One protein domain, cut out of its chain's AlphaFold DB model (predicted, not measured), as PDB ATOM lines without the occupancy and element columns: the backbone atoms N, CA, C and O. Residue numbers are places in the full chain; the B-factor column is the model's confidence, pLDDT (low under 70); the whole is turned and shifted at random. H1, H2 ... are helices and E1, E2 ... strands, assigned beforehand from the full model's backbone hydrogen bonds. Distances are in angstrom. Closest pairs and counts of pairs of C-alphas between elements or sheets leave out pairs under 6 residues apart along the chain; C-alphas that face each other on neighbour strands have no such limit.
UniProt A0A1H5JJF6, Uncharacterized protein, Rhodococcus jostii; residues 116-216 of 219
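Overview. This is residues 116 to 216 of the 219 residues of an uncharacterized protein of Rhodococcus jostii (UniProt A0A1H5JJF6). Picture a strongly twisted wall of five strands, with helix H1 packed on one face beside E1 and E2, while H2, H3 and H4 only graze the wall. E4 and E5 form a long hairpin at one edge, and H4 follows E5 outward until residues 211 to 216 stick out free. The printed part has 101 residues, with four named helices and five named strands in the order E1 H1 E2 H2 E3 H3 E4 E5 H4; the class is mixed, helices and strands. The mixed sheet runs E2 E1 E3 E4 E5. The whole is compact, with a radius of gyration of the C-alphas of 13.2 A and spans of 39 by 33 by 25 A.

Arrangement. Start at inner strand E3, residues 156 to 161. It is parallel to E1, residues 116 to 119, where N 119 and O 160 are 2.8 A apart, within hydrogen-bond range. E1 is parallel to edge strand E2, residues 139 to 142; look at N 140 and O 116, 2.8 A. On its other side E3 is parallel to E4, residues 182 to 188, with N 183 and O 159 at 2.8 A. E4 and edge strand E5, residues 191 to 198, are an antiparallel hairpin; see N 193 and O 186, 2.8 A. H1, residues 123 to 134, is on one face of this sheet, making two layers, a helix layer and a strand layer; the closest C-alphas of H1 and E1 are those of Ser 125 and Val 118, 6.3 A apart. E1, H1, E2 form a strand-helix-strand unit, two parallel neighbour strands with a helix between, and so do E3, H3, E4, where H3 is residues 169 to 177. E2, H2, E3 form a split unit, with E1 between its strands and H2 at residues 151 to 154. These three crossovers are right-handed. H2 and H3 only just touch, with 3 pairs of C-alphas within 8 A, the closest those of Val 151 and Leu 175, 6.8 A. H4, residues 206 to 214, only grazes the sheet with residues 206 to 209. Every O i to N i+4 pair is within hydrogen-bond range in H1, H3 and H4; H2 is too short for one, but its one O i to N i+3 pair is within range.

Along the chain. Find C-alpha 116 at (289.799, 203.423, 229.853), where E1 begins. H1 measures 16.3 A from first to last C-alpha, E4 18.9 A and E5 20.6 A. H4 ends at C-alpha 214, (267.672, 185.118, 239.373).

Size, cuts and confidence. The C-alphas farthest apart are those of Gly 136 and Thr 215, 40.0 A. The printed part has no cut and no long link. Mean pLDDT of the printed part is 87.7; look for low confidence, under 70, at residues 147 to 149.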
ATOM      1  N   ILE A 116     290.586 204.592 229.445       92.44
ATOM      2  CA  ILE A 116     289.799 203.423 229.853       92.44
ATOM      3  C   ILE A 116     290.632 202.625 230.852       92.44
ATOM      4  O   ILE A 116     291.827 202.393 230.647       92.44
ATOM      5  N   ARG A 117     290.021 202.202 231.955       94.00
ATOM      6  CA  ARG A 117     290.658 201.274 232.887       94.00
ATOM      7  C   ARG A 117     290.173 199.862 232.629       94.00
ATOM      8  O   ARG A 117     288.979 199.633 232.674       94.00
ATOM      9  N   VAL A 118     291.081 198.916 232.437       96.31
ATOM     10  CA  VAL A 118     290.754 197.486 232.425       96.31
ATOM     11  C   VAL A 118     291.122 196.905 233.788       96.31
ATOM     12  O   VAL A 118     292.279 196.977 234.216       96.31
ATOM     13  N   HIS A 119     290.121 196.387 234.494       95.38
ATOM     14  CA  HIS A 119     290.256 195.728 235.783       95.38
ATOM     15  C   HIS A 119     290.110 194.216 235.611       95.38
ATOM     16  O   HIS A 119     289.031 193.741 235.278       95.38
ATOM     17  N   GLY A 120     291.200 193.483 235.808       92.06
ATOM     18  CA  GLY A 120     291.267 192.037 235.612       92.06
ATOM     19  C   GLY A 120     292.717 191.544 235.601       92.06
ATOM     20  O   GLY A 120     293.653 192.336 235.459       92.06
ATOM     21  N   ARG A 121     292.915 190.239 235.803       90.94
ATOM     22  CA  ARG A 121     294.243 189.582 235.871       90.94
ATOM     23  C   ARG A 121     294.423 188.476 234.825       90.94
ATOM     24  O   ARG A 121     295.471 187.841 234.776       90.94
ATOM     25  N   GLY A 122     293.386 188.169 234.069       89.31
ATOM     26  CA  GLY A 122     293.327 187.034 233.165       89.31
ATOM     27  C   GLY A 122     293.483 187.418 231.692       89.31
ATOM     28  O   GLY A 122     293.571 188.603 231.346       89.31
ATOM     29  N   PRO A 123     293.480 186.404 230.810       92.19
ATOM     30  CA  PRO A 123     293.707 186.582 229.377       92.19
ATOM     31  C   PRO A 123     292.663 187.462 228.684       92.19
ATOM     32  O   PRO A 123     292.955 188.064 227.653       92.19
ATOM     33  N   LEU A 124     291.446 187.560 229.231       93.62
ATOM     34  CA  LEU A 124     290.419 188.431 228.670       93.62
ATOM     35  C   LEU A 124     290.781 189.899 228.918       93.62
ATOM     36  O   LEU A 124     290.683 190.703 227.992       93.62
ATOM     37  N   SER A 125     291.272 190.252 230.112       94.56
ATOM     38  CA  SER A 125     291.795 191.606 230.363       94.56
ATOM     39  C   SER A 125     292.999 191.961 229.482       94.56
ATOM     40  O   SER A 125     293.124 193.115 229.059       94.56
ATOM     41  N   ASP A 126     293.866 190.988 229.176       93.31
ATOM     42  CA  ASP A 126     294.996 191.164 228.256       93.31
ATOM     43  C   ASP A 126     294.509 191.461 226.839       93.31
ATOM     44  O   ASP A 126     294.897 192.475 226.256       93.31
ATOM     45  N   ALA A 127     293.613 190.619 226.316       92.56
ATOM     46  CA  ALA A 127     293.058 190.768 224.976       92.56
ATOM     47  C   ALA A 127     292.282 192.084 224.815       92.56
ATOM     48  O   ALA A 127     292.449 192.781 223.815       92.56
ATOM     49  N   LEU A 128     291.486 192.466 225.820       95.75
ATOM     50  CA  LEU A 128     290.776 193.748 225.835       95.75
ATOM     51  C   LEU A 128     291.750 194.925 225.837       95.75
ATOM     52  O   LEU A 128     291.561 195.875 225.081       95.75
ATOM     53  N   SER A 129     292.804 194.864 226.654       94.00
ATOM     54  CA  SER A 129     293.814 195.926 226.696       94.00
ATOM     55  C   SER A 129     294.523 196.071 225.350       94.00
ATOM     56  O   SER A 129     294.667 197.192 224.871       94.00
ATOM     57  N   ALA A 130     294.925 194.956 224.733       86.94
ATOM     58  CA  ALA A 130     295.576 194.951 223.425       86.94
ATOM     59  C   ALA A 130     294.663 195.531 222.335       86.94
ATOM     60  O   ALA A 130     295.043 196.495 221.681       86.94
ATOM     61  N   GLY A 131     293.426 195.038 222.215       88.00
ATOM     62  CA  GLY A 131     292.486 195.522 221.199       88.00
ATOM     63  C   GLY A 131     292.115 197.001 221.359       88.00
ATOM     64  O   GLY A 131     291.980 197.717 220.369       88.00
ATOM     65  N   LEU A 132     291.990 197.491 222.597       90.94
ATOM     66  CA  LEU A 132     291.759 198.916 222.864       90.94
ATOM     67  C   LEU A 132     292.974 199.772 222.470       90.94
ATOM     68  O   LEU A 132     292.799 200.831 221.868       90.94
ATOM     69  N   ILE A 133     294.191 199.317 222.781       85.19
ATOM     70  CA  ILE A 133     295.433 200.008 222.403       85.19
ATOM     71  C   ILE A 133     295.588 200.050 220.879       85.19
ATOM     72  O   ILE A 133     295.880 201.116 220.338       85.19
ATOM     73  N   ASP A 134     295.332 198.936 220.191       82.94
ATOM     74  CA  ASP A 134     295.359 198.859 218.726       82.94
ATOM     75  C   ASP A 134     294.315 199.795 218.093       82.94
ATOM     76  O   ASP A 134     294.547 200.377 217.033       82.94
ATOM     77  N   GLY A 135     293.194 200.016 218.784       78.00
ATOM     78  CA  GLY A 135     292.179 201.016 218.441       78.00
ATOM     79  C   GLY A 135     292.549 202.467 218.782       78.00
ATOM     80  O   GLY A 135     291.710 203.354 218.632       78.00
ATOM     81  N   GLY A 136     293.766 202.734 219.266       80.00
ATOM     82  CA  GLY A 136     294.237 204.073 219.634       80.00
ATOM     83  C   GLY A 136     293.706 204.593 220.974       80.00
ATOM     84  O   GLY A 136     293.855 205.780 221.277       80.00
ATOM     85  N   ILE A 137     293.093 203.737 221.795       84.81
ATOM     86  CA  ILE A 137     292.526 204.117 223.089       84.81
ATOM     87  C   ILE A 137     293.600 204.008 224.171       84.81
ATOM     88  O   ILE A 137     294.303 203.005 224.302       84.81
ATOM     89  N   ARG A 138     293.706 205.036 225.016       87.12
ATOM     90  CA  ARG A 138     294.587 204.990 226.184       87.12
ATOM     91  C   ARG A 138     294.013 204.038 227.229       87.12
ATOM     92  O   ARG A 138     292.911 204.260 227.728       87.12
ATOM     93  N   VAL A 139     294.796 203.028 227.607       89.50
ATOM     94  CA  VAL A 139     294.409 202.022 228.603       89.50
ATOM     95  C   VAL A 139     295.267 202.134 229.862       89.50
ATOM     96  O   VAL A 139     296.492 202.225 229.796       89.50
ATOM     97  N   SER A 140     294.619 202.096 231.023       91.00
ATOM     98  CA  SER A 140     295.252 201.819 232.317       91.00
ATOM     99  C   SER A 140     294.815 200.442 232.805       91.00
ATOM    100  O   SER A 140     293.683 200.030 232.567       91.00
ATOM    101  N   ARG A 141     295.702 199.710 233.480       90.19
ATOM    102  CA  ARG A 141     295.406 198.355 233.958       90.19
ATOM    103  C   ARG A 141     295.409 198.306 235.474       90.19
ATOM    104  O   ARG A 141     296.227 198.951 236.126       90.19
ATOM    105  N   SER A 142     294.503 197.519 236.027       90.50
ATOM    106  CA  SER A 142     294.432 197.216 237.453       90.50
ATOM    107  C   SER A 142     293.974 195.774 237.631       90.50
ATOM    108  O   SER A 142     293.318 195.224 236.760       90.50
ATOM    109  N   HIS A 143     294.355 195.147 238.733       85.69
ATOM    110  CA  HIS A 143     293.986 193.756 239.033       85.69
ATOM    111  C   HIS A 143     293.823 193.515 240.538       85.69
ATOM    112  O   HIS A 143     293.655 192.385 240.982       85.69
ATOM    113  N   ARG A 144     293.971 194.576 241.335       80.69
ATOM    114  CA  ARG A 144     293.747 194.575 242.773       80.69
ATOM    115  C   ARG A 144     292.830 195.736 243.077       80.69
ATOM    116  O   ARG A 144     293.091 196.856 242.631       80.69
ATOM    117  N   TYR A 145     291.799 195.451 243.841       79.25
ATOM    118  CA  TYR A 145     291.042 196.434 244.576       79.25
ATOM    119  C   TYR A 145     291.180 196.044 246.050       79.25
ATOM    120  O   TYR A 145     291.041 194.884 246.426       79.25
ATOM    121  N   SER A 146     291.631 196.988 246.866       70.31
ATOM    122  CA  SER A 146     291.716 196.827 248.317       70.31
ATOM    123  C   SER A 146     290.590 197.627 248.947       70.31
ATOM    124  O   SER A 146     290.203 198.648 248.394       70.31
ATOM    125  N   ALA A 147     290.139 197.230 250.136       60.09
ATOM    126  CA  ALA A 147     289.104 197.947 250.884       60.09
ATOM    127  C   ALA A 147     289.404 199.448 251.105       60.09
ATOM    128  O   ALA A 147     288.468 200.231 251.200       60.09
ATOM    129  N   ASP A 148     290.683 199.842 251.137       57.47
ATOM    130  CA  ASP A 148     291.130 201.243 251.265       57.47
ATOM    131  C   ASP A 148     291.366 201.940 249.906       57.47
ATOM    132  O   ASP A 148     291.930 203.034 249.827       57.47
ATOM    133  N   GLY A 149     291.023 201.278 248.802       65.75
ATOM    134  CA  GLY A 149     291.292 201.744 247.449       65.75
ATOM    135  C   GLY A 149     290.289 202.799 246.992       65.75
ATOM    136  O   GLY A 149     289.148 202.481 246.688       65.75
ATOM    137  N   ASP A 150     290.735 204.046 246.849       78.81
ATOM    138  CA  ASP A 150     289.908 205.123 246.294       78.81
ATOM    139  C   ASP A 150     289.824 205.031 244.757       78.81
ATOM    140  O   ASP A 150     290.763 205.397 244.035       78.81
ATOM    141  N   VAL A 151     288.678 204.564 244.252       83.25
ATOM    142  CA  VAL A 151     288.383 204.471 242.812       83.25
ATOM    143  C   VAL A 151     288.390 205.832 242.108       83.25
ATOM    144  O   VAL A 151     288.603 205.883 240.901       83.25
ATOM    145  N   ARG A 152     288.237 206.959 242.817       78.88
ATOM    146  CA  ARG A 152     288.293 208.301 242.201       78.88
ATOM    147  C   ARG A 152     289.683 208.624 241.669       78.88
ATOM    148  O   ARG A 152     289.819 209.250 240.621       78.88
ATOM    149  N   ARG A 153     290.728 208.119 242.336       80.25
ATOM    150  CA  ARG A 153     292.130 208.258 241.890       80.25
ATOM    151  C   ARG A 153     292.402 207.550 240.571       80.25
ATOM    152  O   ARG A 153     293.478 207.692 239.997       80.25
ATOM    153  N   TRP A 154     291.463 206.730 240.106       81.88
ATOM    154  CA  TRP A 154     291.622 205.998 238.866       81.88
ATOM    155  C   TRP A 154     291.511 206.899 237.641       81.88
ATOM    156  O   TRP A 154     292.086 206.535 236.615       81.88
ATOM    157  N   ASN A 155     290.834 208.049 237.774       76.75
ATOM    158  CA  ASN A 155     290.656 209.058 236.729       76.75
ATOM    159  C   ASN A 155     290.373 208.427 235.351       76.75
ATOM    160  O   ASN A 155     291.113 208.615 234.381       76.75
ATOM    161  N   ALA A 156     289.355 207.567 235.312       83.44
ATOM    162  CA  ALA A 156     289.003 206.766 234.150       83.44
ATOM    163  C   ALA A 156     287.654 207.214 233.580       83.44
ATOM    164  O   ALA A 156     286.719 207.453 234.342       83.44
ATOM    165  N   LEU A 157     287.541 207.265 232.248       86.50
ATOM    166  CA  LEU A 157     286.264 207.529 231.566       86.50
ATOM    167  C   LEU A 157     285.281 206.380 231.789       86.50
ATOM    168  O   LEU A 157     284.074 206.579 231.866       86.50
ATOM    169  N   CYS A 158     285.819 205.164 231.840       93.69
ATOM    170  CA  CYS A 158     285.070 203.943 232.057       93.69
ATOM    171  C   CYS A 158     285.999 202.862 232.616       93.69
ATOM    172  O   CYS A 158     287.179 202.792 232.243       93.69
ATOM    173  N   VAL A 159     285.464 202.014 233.491       95.56
ATOM    174  CA  VAL A 159     286.139 200.818 234.005       95.56
ATOM    175  C   VAL A 159     285.555 199.569 233.346       95.56
ATOM    176  O   VAL A 159     284.384 199.251 233.515       95.56
ATOM    177  N   VAL A 160     286.376 198.822 232.621       97.19
ATOM    178  CA  VAL A 160     286.041 197.507 232.075       97.19
ATOM    179  C   VAL A 160     286.388 196.449 233.118       97.19
ATOM    180  O   VAL A 160     287.560 196.248 233.425       97.19
ATOM    181  N   LEU A 161     285.372 195.790 233.665       96.94
ATOM    182  CA  LEU A 161     285.498 194.694 234.623       96.94
ATOM    183  C   LEU A 161     285.610 193.385 233.837       96.94
ATOM    184  O   LEU A 161     284.659 193.004 233.152       96.94
ATOM    185  N   ALA A 162     286.771 192.738 233.905       96.06
ATOM    186  CA  ALA A 162     287.131 191.583 233.094       96.06
ATOM    187  C   ALA A 162     287.539 190.367 233.937       96.06
ATOM    188  O   ALA A 162     287.860 190.478 235.116       96.06
ATOM    189  N   ASP A 163     287.562 189.207 233.276       90.25
ATOM    190  CA  ASP A 163     287.976 187.882 233.770       90.25
ATOM    191  C   ASP A 163     287.073 187.246 234.831       90.25
ATOM    192  O   ASP A 163     286.810 186.045 234.761       90.25
ATOM    193  N   GLU A 164     286.579 188.016 235.797       87.00
ATOM    194  CA  GLU A 164     285.688 187.500 236.831       87.00
ATOM    195  C   GLU A 164     284.264 187.306 236.291       87.00
ATOM    196  O   GLU A 164     283.677 188.197 235.669       87.00
ATOM    197  N   LEU A 165     283.679 186.130 236.554       84.88
ATOM    198  CA  LEU A 165     282.286 185.846 236.191       84.88
ATOM    199  C   LEU A 165     281.321 186.779 236.939       84.88
ATOM    200  O   LEU A 165     280.343 187.260 236.363       84.88
ATOM    201  N   VAL A 166     281.639 187.055 238.203       87.00
ATOM    202  CA  VAL A 166     280.972 188.025 239.070       87.00
ATOM    203  C   VAL A 166     282.042 188.999 239.536       87.00
ATOM    204  O   VAL A 166     282.979 188.581 240.205       87.00
ATOM    205  N   ALA A 167     281.916 190.270 239.158       88.31
ATOM    206  CA  ALA A 167     282.866 191.292 239.577       88.31
ATOM    207  C   ALA A 167     282.773 191.530 241.090       88.31
ATOM    208  O   ALA A 167     281.676 191.474 241.653       88.31
ATOM    209  N   GLU A 168     283.901 191.853 241.725       88.69
ATOM    210  CA  GLU A 168     283.955 192.158 243.157       88.69
ATOM    211  C   GLU A 168     282.853 193.160 243.595       88.69
ATOM    212  O   GLU A 168     282.878 194.330 243.195       88.69
ATOM    213  N   PRO A 169     281.892 192.755 244.456       89.50
ATOM    214  CA  PRO A 169     280.724 193.582 244.777       89.50
ATOM    215  C   PRO A 169     281.055 194.935 245.415       89.50
ATOM    216  O   PRO A 169     280.338 195.910 245.191       89.50
ATOM    217  N   ARG A 170     282.137 195.005 246.202       89.75
ATOM    218  CA  ARG A 170     282.589 196.246 246.850       89.75
ATOM    219  C   ARG A 170     283.108 197.250 245.828       89.75
ATOM    220  O   ARG A 170     282.675 198.395 245.841       89.75
ATOM    221  N   LEU A 171     283.939 196.793 244.891       91.69
ATOM    222  CA  LEU A 171     284.399 197.615 243.777       91.69
ATOM    223  C   LEU A 171     283.213 198.156 242.969       91.69
ATOM    224  O   LEU A 171     283.151 199.346 242.679       91.69
ATOM    225  N   VAL A 172     282.246 197.302 242.629       92.19
ATOM    226  CA  VAL A 172     281.053 197.721 241.877       92.19
ATOM    227  C   VAL A 172     280.245 198.763 242.654       92.19
ATOM    228  O   VAL A 172     279.822 199.763 242.071       92.19
ATOM    229  N   ALA A 173     280.048 198.561 243.959       89.94
ATOM    230  CA  ALA A 173     279.357 199.521 244.815       89.94
ATOM    231  C   ALA A 173     280.070 200.882 244.832       89.94
ATOM    232  O   ALA A 173     279.414 201.906 244.643       89.94
ATOM    233  N   ASP A 174     281.397 200.891 244.957       89.19
ATOM    234  CA  ASP A 174     282.196 202.113 244.922       89.19
ATOM    235  C   ASP A 174     282.117 202.816 243.563       89.19
ATOM    236  O   ASP A 174     281.984 204.039 243.510       89.19
ATOM    237  N   LEU A 175     282.161 202.075 242.452       89.62
ATOM    238  CA  LEU A 175     282.014 202.653 241.111       89.62
ATOM    239  C   LEU A 175     280.640 203.309 240.936       89.62
ATOM    240  O   LEU A 175     280.555 204.428 240.429       89.62
ATOM    241  N   VAL A 176     279.570 202.657 241.406       87.19
ATOM    242  CA  VAL A 176     278.213 203.227 241.391       87.19
ATOM    243  C   VAL A 176     278.125 204.466 242.282       87.19
ATOM    244  O   VAL A 176     277.652 205.505 241.822       87.19
ATOM    245  N   GLN A 177     278.601 204.387 243.528       86.38
ATOM    246  CA  GLN A 177     278.532 205.488 244.495       86.38
ATOM    247  C   GLN A 177     279.293 206.730 244.016       86.38
ATOM    248  O   GLN A 177     278.894 207.855 244.310       86.38
ATOM    249  N   ASN A 178     280.379 206.531 243.270       82.56
ATOM    250  CA  ASN A 178     281.219 207.607 242.751       82.56
ATOM    251  C   ASN A 178     280.871 208.033 241.319       82.56
ATOM    252  O   ASN A 178     281.597 208.837 240.741       82.56
ATOM    253  N   GLY A 179     279.781 207.515 240.744       82.56
ATOM    254  CA  GLY A 179     279.329 207.918 239.414       82.56
ATOM    255  C   GLY A 179     280.257 207.486 238.277       82.56
ATOM    256  O   GLY A 179     280.226 208.094 237.212       82.56
ATOM    257  N   ILE A 180     281.090 206.461 238.484       86.50
ATOM    258  CA  ILE A 180     282.079 206.005 237.502       86.50
ATOM    259  C   ILE A 180     281.424 204.995 236.544       86.50
ATOM    260  O   ILE A 180     280.995 203.918 236.988       86.50
ATOM    261  N   PRO A 181     281.366 205.290 235.229       94.12
ATOM    262  CA  PRO A 181     280.877 204.345 234.236       94.12
ATOM    263  C   PRO A 181     281.680 203.045 234.244       94.12
ATOM    264  O   PRO A 181     282.909 203.064 234.358       94.12
ATOM    265  N   HIS A 182     281.005 201.908 234.105       94.81
ATOM    266  CA  HIS A 182     281.691 200.621 234.056       94.81
ATOM    267  C   HIS A 182     280.988 199.590 233.182       94.81
ATOM    268  O   HIS A 182     279.765 199.532 233.116       94.81
ATOM    269  N   LEU A 183     281.777 198.760 232.508       96.81
ATOM    270  CA  LEU A 183     281.317 197.729 231.585       96.81
ATOM    271  C   LEU A 183     281.766 196.359 232.078       96.81
ATOM    272  O   LEU A 183     282.960 196.131 232.252       96.81
ATOM    273  N   GLN A 184     280.830 195.426 232.242       95.75
ATOM    274  CA  GLN A 184     281.184 194.035 232.515       95.75
ATOM    275  C   GLN A 184     281.522 193.307 231.211       95.75
ATOM    276  O   GLN A 184     280.727 193.317 230.273       95.75
ATOM    277  N   VAL A 185     282.669 192.634 231.154       96.62
ATOM    278  CA  VAL A 185     283.053 191.765 230.037       96.62
ATOM    279  C   VAL A 185     283.552 190.446 230.600       96.62
ATOM    280  O   VAL A 185     284.501 190.412 231.373       96.62
ATOM    281  N   ARG A 186     282.918 189.337 230.229       92.12
ATOM    282  CA  ARG A 186     283.254 188.018 230.783       92.12
ATOM    283  C   ARG A 186     283.092 186.917 229.753       92.12
ATOM    284  O   ARG A 186     282.396 187.088 228.755       92.12
ATOM    285  N   LEU A 187     283.709 185.776 230.026       91.62
ATOM    286  CA  LEU A 187     283.462 184.536 229.302       91.62
ATOM    287  C   LEU A 187     282.512 183.668 230.132       91.62
ATOM    288  O   LEU A 187     282.736 183.472 231.324       91.62
ATOM    289  N   ARG A 188     281.454 183.156 229.506       87.06
ATOM    290  CA  ARG A 188     280.503 182.206 230.093       87.06
ATOM    291  C   ARG A 188     280.303 181.060 229.109       87.06
ATOM    292  O   ARG A 188     279.873 181.304 227.987       87.06
ATOM    293  N   ASP A 189     280.647 179.839 229.511       88.38
ATOM    294  CA  ASP A 189     280.443 178.613 228.721       88.38
ATOM    295  C   ASP A 189     280.998 178.708 227.284       88.38
ATOM    296  O   ASP A 189     280.337 178.376 226.303       88.38
ATOM    297  N   GLY A 190     282.214 179.252 227.147       88.25
ATOM    298  CA  GLY A 190     282.869 179.465 225.849       88.25
ATOM    299  C   GLY A 190     282.321 180.639 225.028       88.25
ATOM    300  O   GLY A 190     282.781 180.870 223.912       88.25
ATOM    301  N   ARG A 191     281.366 181.410 225.562       91.69
ATOM    302  CA  ARG A 191     280.786 182.594 224.915       91.69
ATOM    303  C   ARG A 191     281.254 183.877 225.590       91.69
ATOM    304  O   ARG A 191     281.240 183.990 226.814       91.69
ATOM    305  N   GLY A 192     281.633 184.869 224.787       91.75
ATOM    306  CA  GLY A 192     281.884 186.227 225.264       91.75
ATOM    307  C   GLY A 192     280.579 186.955 225.553       91.75
ATOM    308  O   GLY A 192     279.706 187.030 224.693       91.75
ATOM    309  N   VAL A 193     280.453 187.502 226.758       92.81
ATOM    310  CA  VAL A 193     279.330 188.343 227.167       92.81
ATOM    311  C   VAL A 193     279.862 189.734 227.468       92.81
ATOM    312  O   VAL A 193     280.665 189.918 228.386       92.81
ATOM    313  N   VAL A 194     279.390 190.711 226.698       95.06
ATOM    314  CA  VAL A 194     279.656 192.134 226.910       95.06
ATOM    315  C   VAL A 194     278.389 192.769 227.457       95.06
ATOM    316  O   VAL A 194     277.335 192.721 226.828       95.06
ATOM    317  N   GLY A 195     278.502 193.364 228.635       91.38
ATOM    318  CA  GLY A 195     277.443 194.115 229.277       91.38
ATOM    319  C   GLY A 195     276.926 193.526 230.599       91.38
ATOM    320  O   GLY A 195     277.214 192.374 230.959       91.38
ATOM    321  N   PRO A 196     276.118 194.331 231.313       92.62
ATOM    322  CA  PRO A 196     275.650 195.660 230.889       92.62
ATOM    323  C   PRO A 196     276.743 196.743 230.986       92.62
ATOM    324  O   PRO A 196     277.694 196.611 231.759       92.62
ATOM    325  N   LEU A 197     276.610 197.801 230.177       95.06
ATOM    326  CA  LEU A 197     277.296 199.070 230.422       95.06
ATOM    327  C   LEU A 197     276.494 199.825 231.480       95.06
ATOM    328  O   LEU A 197     275.352 200.208 231.234       95.06
ATOM    329  N   VAL A 198     277.100 200.030 232.641       93.06
ATOM    330  CA  VAL A 198     276.511 200.755 233.757       93.06
ATOM    331  C   VAL A 198     276.958 202.209 233.697       93.06
ATOM    332  O   VAL A 198     278.122 202.539 233.909       93.06
ATOM    333  N   LEU A 199     275.993 203.077 233.436       90.19
ATOM    334  CA  LEU A 199     276.012 204.511 233.688       90.19
ATOM    335  C   LEU A 199     275.248 204.761 235.001       90.19
ATOM    336  O   LEU A 199     274.012 204.652 234.997       90.19
ATOM    337  N   PRO A 200     275.938 205.019 236.132       83.50
ATOM    338  CA  PRO A 200     275.276 205.216 237.419       83.50
ATOM    339  C   PRO A 200     274.213 206.320 237.352       83.50
ATOM    340  O   PRO A 200     274.450 207.382 236.784       83.50
ATOM    341  N   GLY A 201     273.021 206.047 237.887       80.38
ATOM    342  CA  GLY A 201     271.870 206.961 237.834       80.38
ATOM    343  C   GLY A 201     271.081 206.959 236.516       80.38
ATOM    344  O   GLY A 201     269.988 207.514 236.480       80.38
ATOM    345  N   HIS A 202     271.580 206.306 235.460       77.25
ATOM    346  CA  HIS A 202     270.950 206.313 234.130       77.25
ATOM    347  C   HIS A 202     270.605 204.926 233.576       77.25
ATOM    348  O   HIS A 202     269.749 204.806 232.706       77.25
ATOM    349  N   THR A 203     271.266 203.871 234.049       82.38
ATOM    350  CA  THR A 203     271.065 202.488 233.577       82.38
ATOM    351  C   THR A 203     271.013 201.520 234.758       82.38
ATOM    352  O   THR A 203     271.391 201.871 235.878       82.38
ATOM    353  N   SER A 204     270.563 200.286 234.517       85.81
ATOM    354  CA  SER A 204     270.572 199.222 235.525       85.81
ATOM    355  C   SER A 204     272.001 198.861 235.945       85.81
ATOM    356  O   SER A 204     272.848 198.610 235.085       85.81
ATOM    357  N   CYS A 205     272.264 198.759 237.250       89.25
ATOM    358  CA  CYS A 205     273.558 198.294 237.755       89.25
ATOM    359  C   CYS A 205     273.708 196.764 237.641       89.25
ATOM    360  O   CYS A 205     272.743 196.053 237.344       89.25
ATOM    361  N   LEU A 206     274.905 196.236 237.933       90.31
ATOM    362  CA  LEU A 206     275.150 194.786 237.907       90.31
ATOM    363  C   LEU A 206     274.234 194.020 238.869       90.31
ATOM    364  O   LEU A 206     273.727 192.968 238.505       90.31
ATOM    365  N   ARG A 207     273.903 194.599 240.031       88.56
ATOM    366  CA  ARG A 207     272.951 193.994 240.973       88.56
ATOM    367  C   ARG A 207     271.536 193.897 240.399       88.56
ATOM    368  O   ARG A 207     270.875 192.891 240.612       88.56
ATOM    369  N   CYS A 208     271.063 194.912 239.674       89.12
ATOM    370  CA  CYS A 208     269.773 194.838 238.983       89.12
ATOM    371  C   CYS A 208     269.785 193.739 237.914       89.12
ATOM    372  O   CYS A 208     268.819 192.992 237.797       89.12
ATOM    373  N   ALA A 209     270.884 193.628 237.162       88.06
ATOM    374  CA  ALA A 209     271.045 192.582 236.159       88.06
ATOM    375  C   ALA A 209     271.087 191.180 236.787       88.06
ATOM    376  O   ALA A 209     270.517 190.251 236.221       88.06
ATOM    377  N   ASP A 210     271.723 191.029 237.948       87.00
ATOM    378  CA  ASP A 210     271.783 189.756 238.667       87.00
ATOM    379  C   ASP A 210     270.430 189.381 239.272       87.00
ATOM    380  O   ASP A 210     269.985 188.258 239.072       87.00
ATOM    381  N   LEU A 211     269.716 190.328 239.895       87.69
ATOM    382  CA  LEU A 211     268.349 190.096 240.378       87.69
ATOM    383  C   LEU A 211     267.416 189.664 239.246       87.69
ATOM    384  O   LEU A 211     266.660 188.714 239.406       87.69
ATOM    385  N   LEU A 212     267.496 190.332 238.093       88.00
ATOM    386  CA  LEU A 212     266.714 189.951 236.924       88.00
ATOM    387  C   LEU A 212     267.075 188.537 236.453       88.00
ATOM    388  O   LEU A 212     266.179 187.770 236.130       88.00
ATOM    389  N   ARG A 213     268.358 188.155 236.439       83.44
ATOM    390  CA  ARG A 213     268.758 186.778 236.093       83.44
ATOM    391  C   ARG A 213     268.186 185.755 237.064       83.44
ATOM    392  O   ARG A 213     267.636 184.774 236.591       83.44
ATOM    393  N   SER A 214     268.238 186.021 238.367       86.25
ATOM    394  CA  SER A 214     267.672 185.118 239.373       86.25
ATOM    395  C   SER A 214     266.166 184.913 239.213       86.25
ATOM    396  O   SER A 214     265.670 183.866 239.592       86.25
ATOM    397  N   THR A 215     265.425 185.858 238.616       88.31
ATOM    398  CA  THR A 215     263.999 185.627 238.300       88.31
ATOM    399  C   THR A 215     263.761 184.620 237.169       88.31
ATOM    400  O   THR A 215     262.630 184.182 236.990       88.31
ATOM    401  N   TYR A 216     264.799 184.271 236.404       84.62
ATOM    402  CA  TYR A 216     264.751 183.267 235.338       84.62
ATOM    403  C   TYR A 216     265.403 181.935 235.732       84.62
ATOM    404  O   TYR A 216     265.400 181.016 234.913       84.62
TER     405      TYR A 216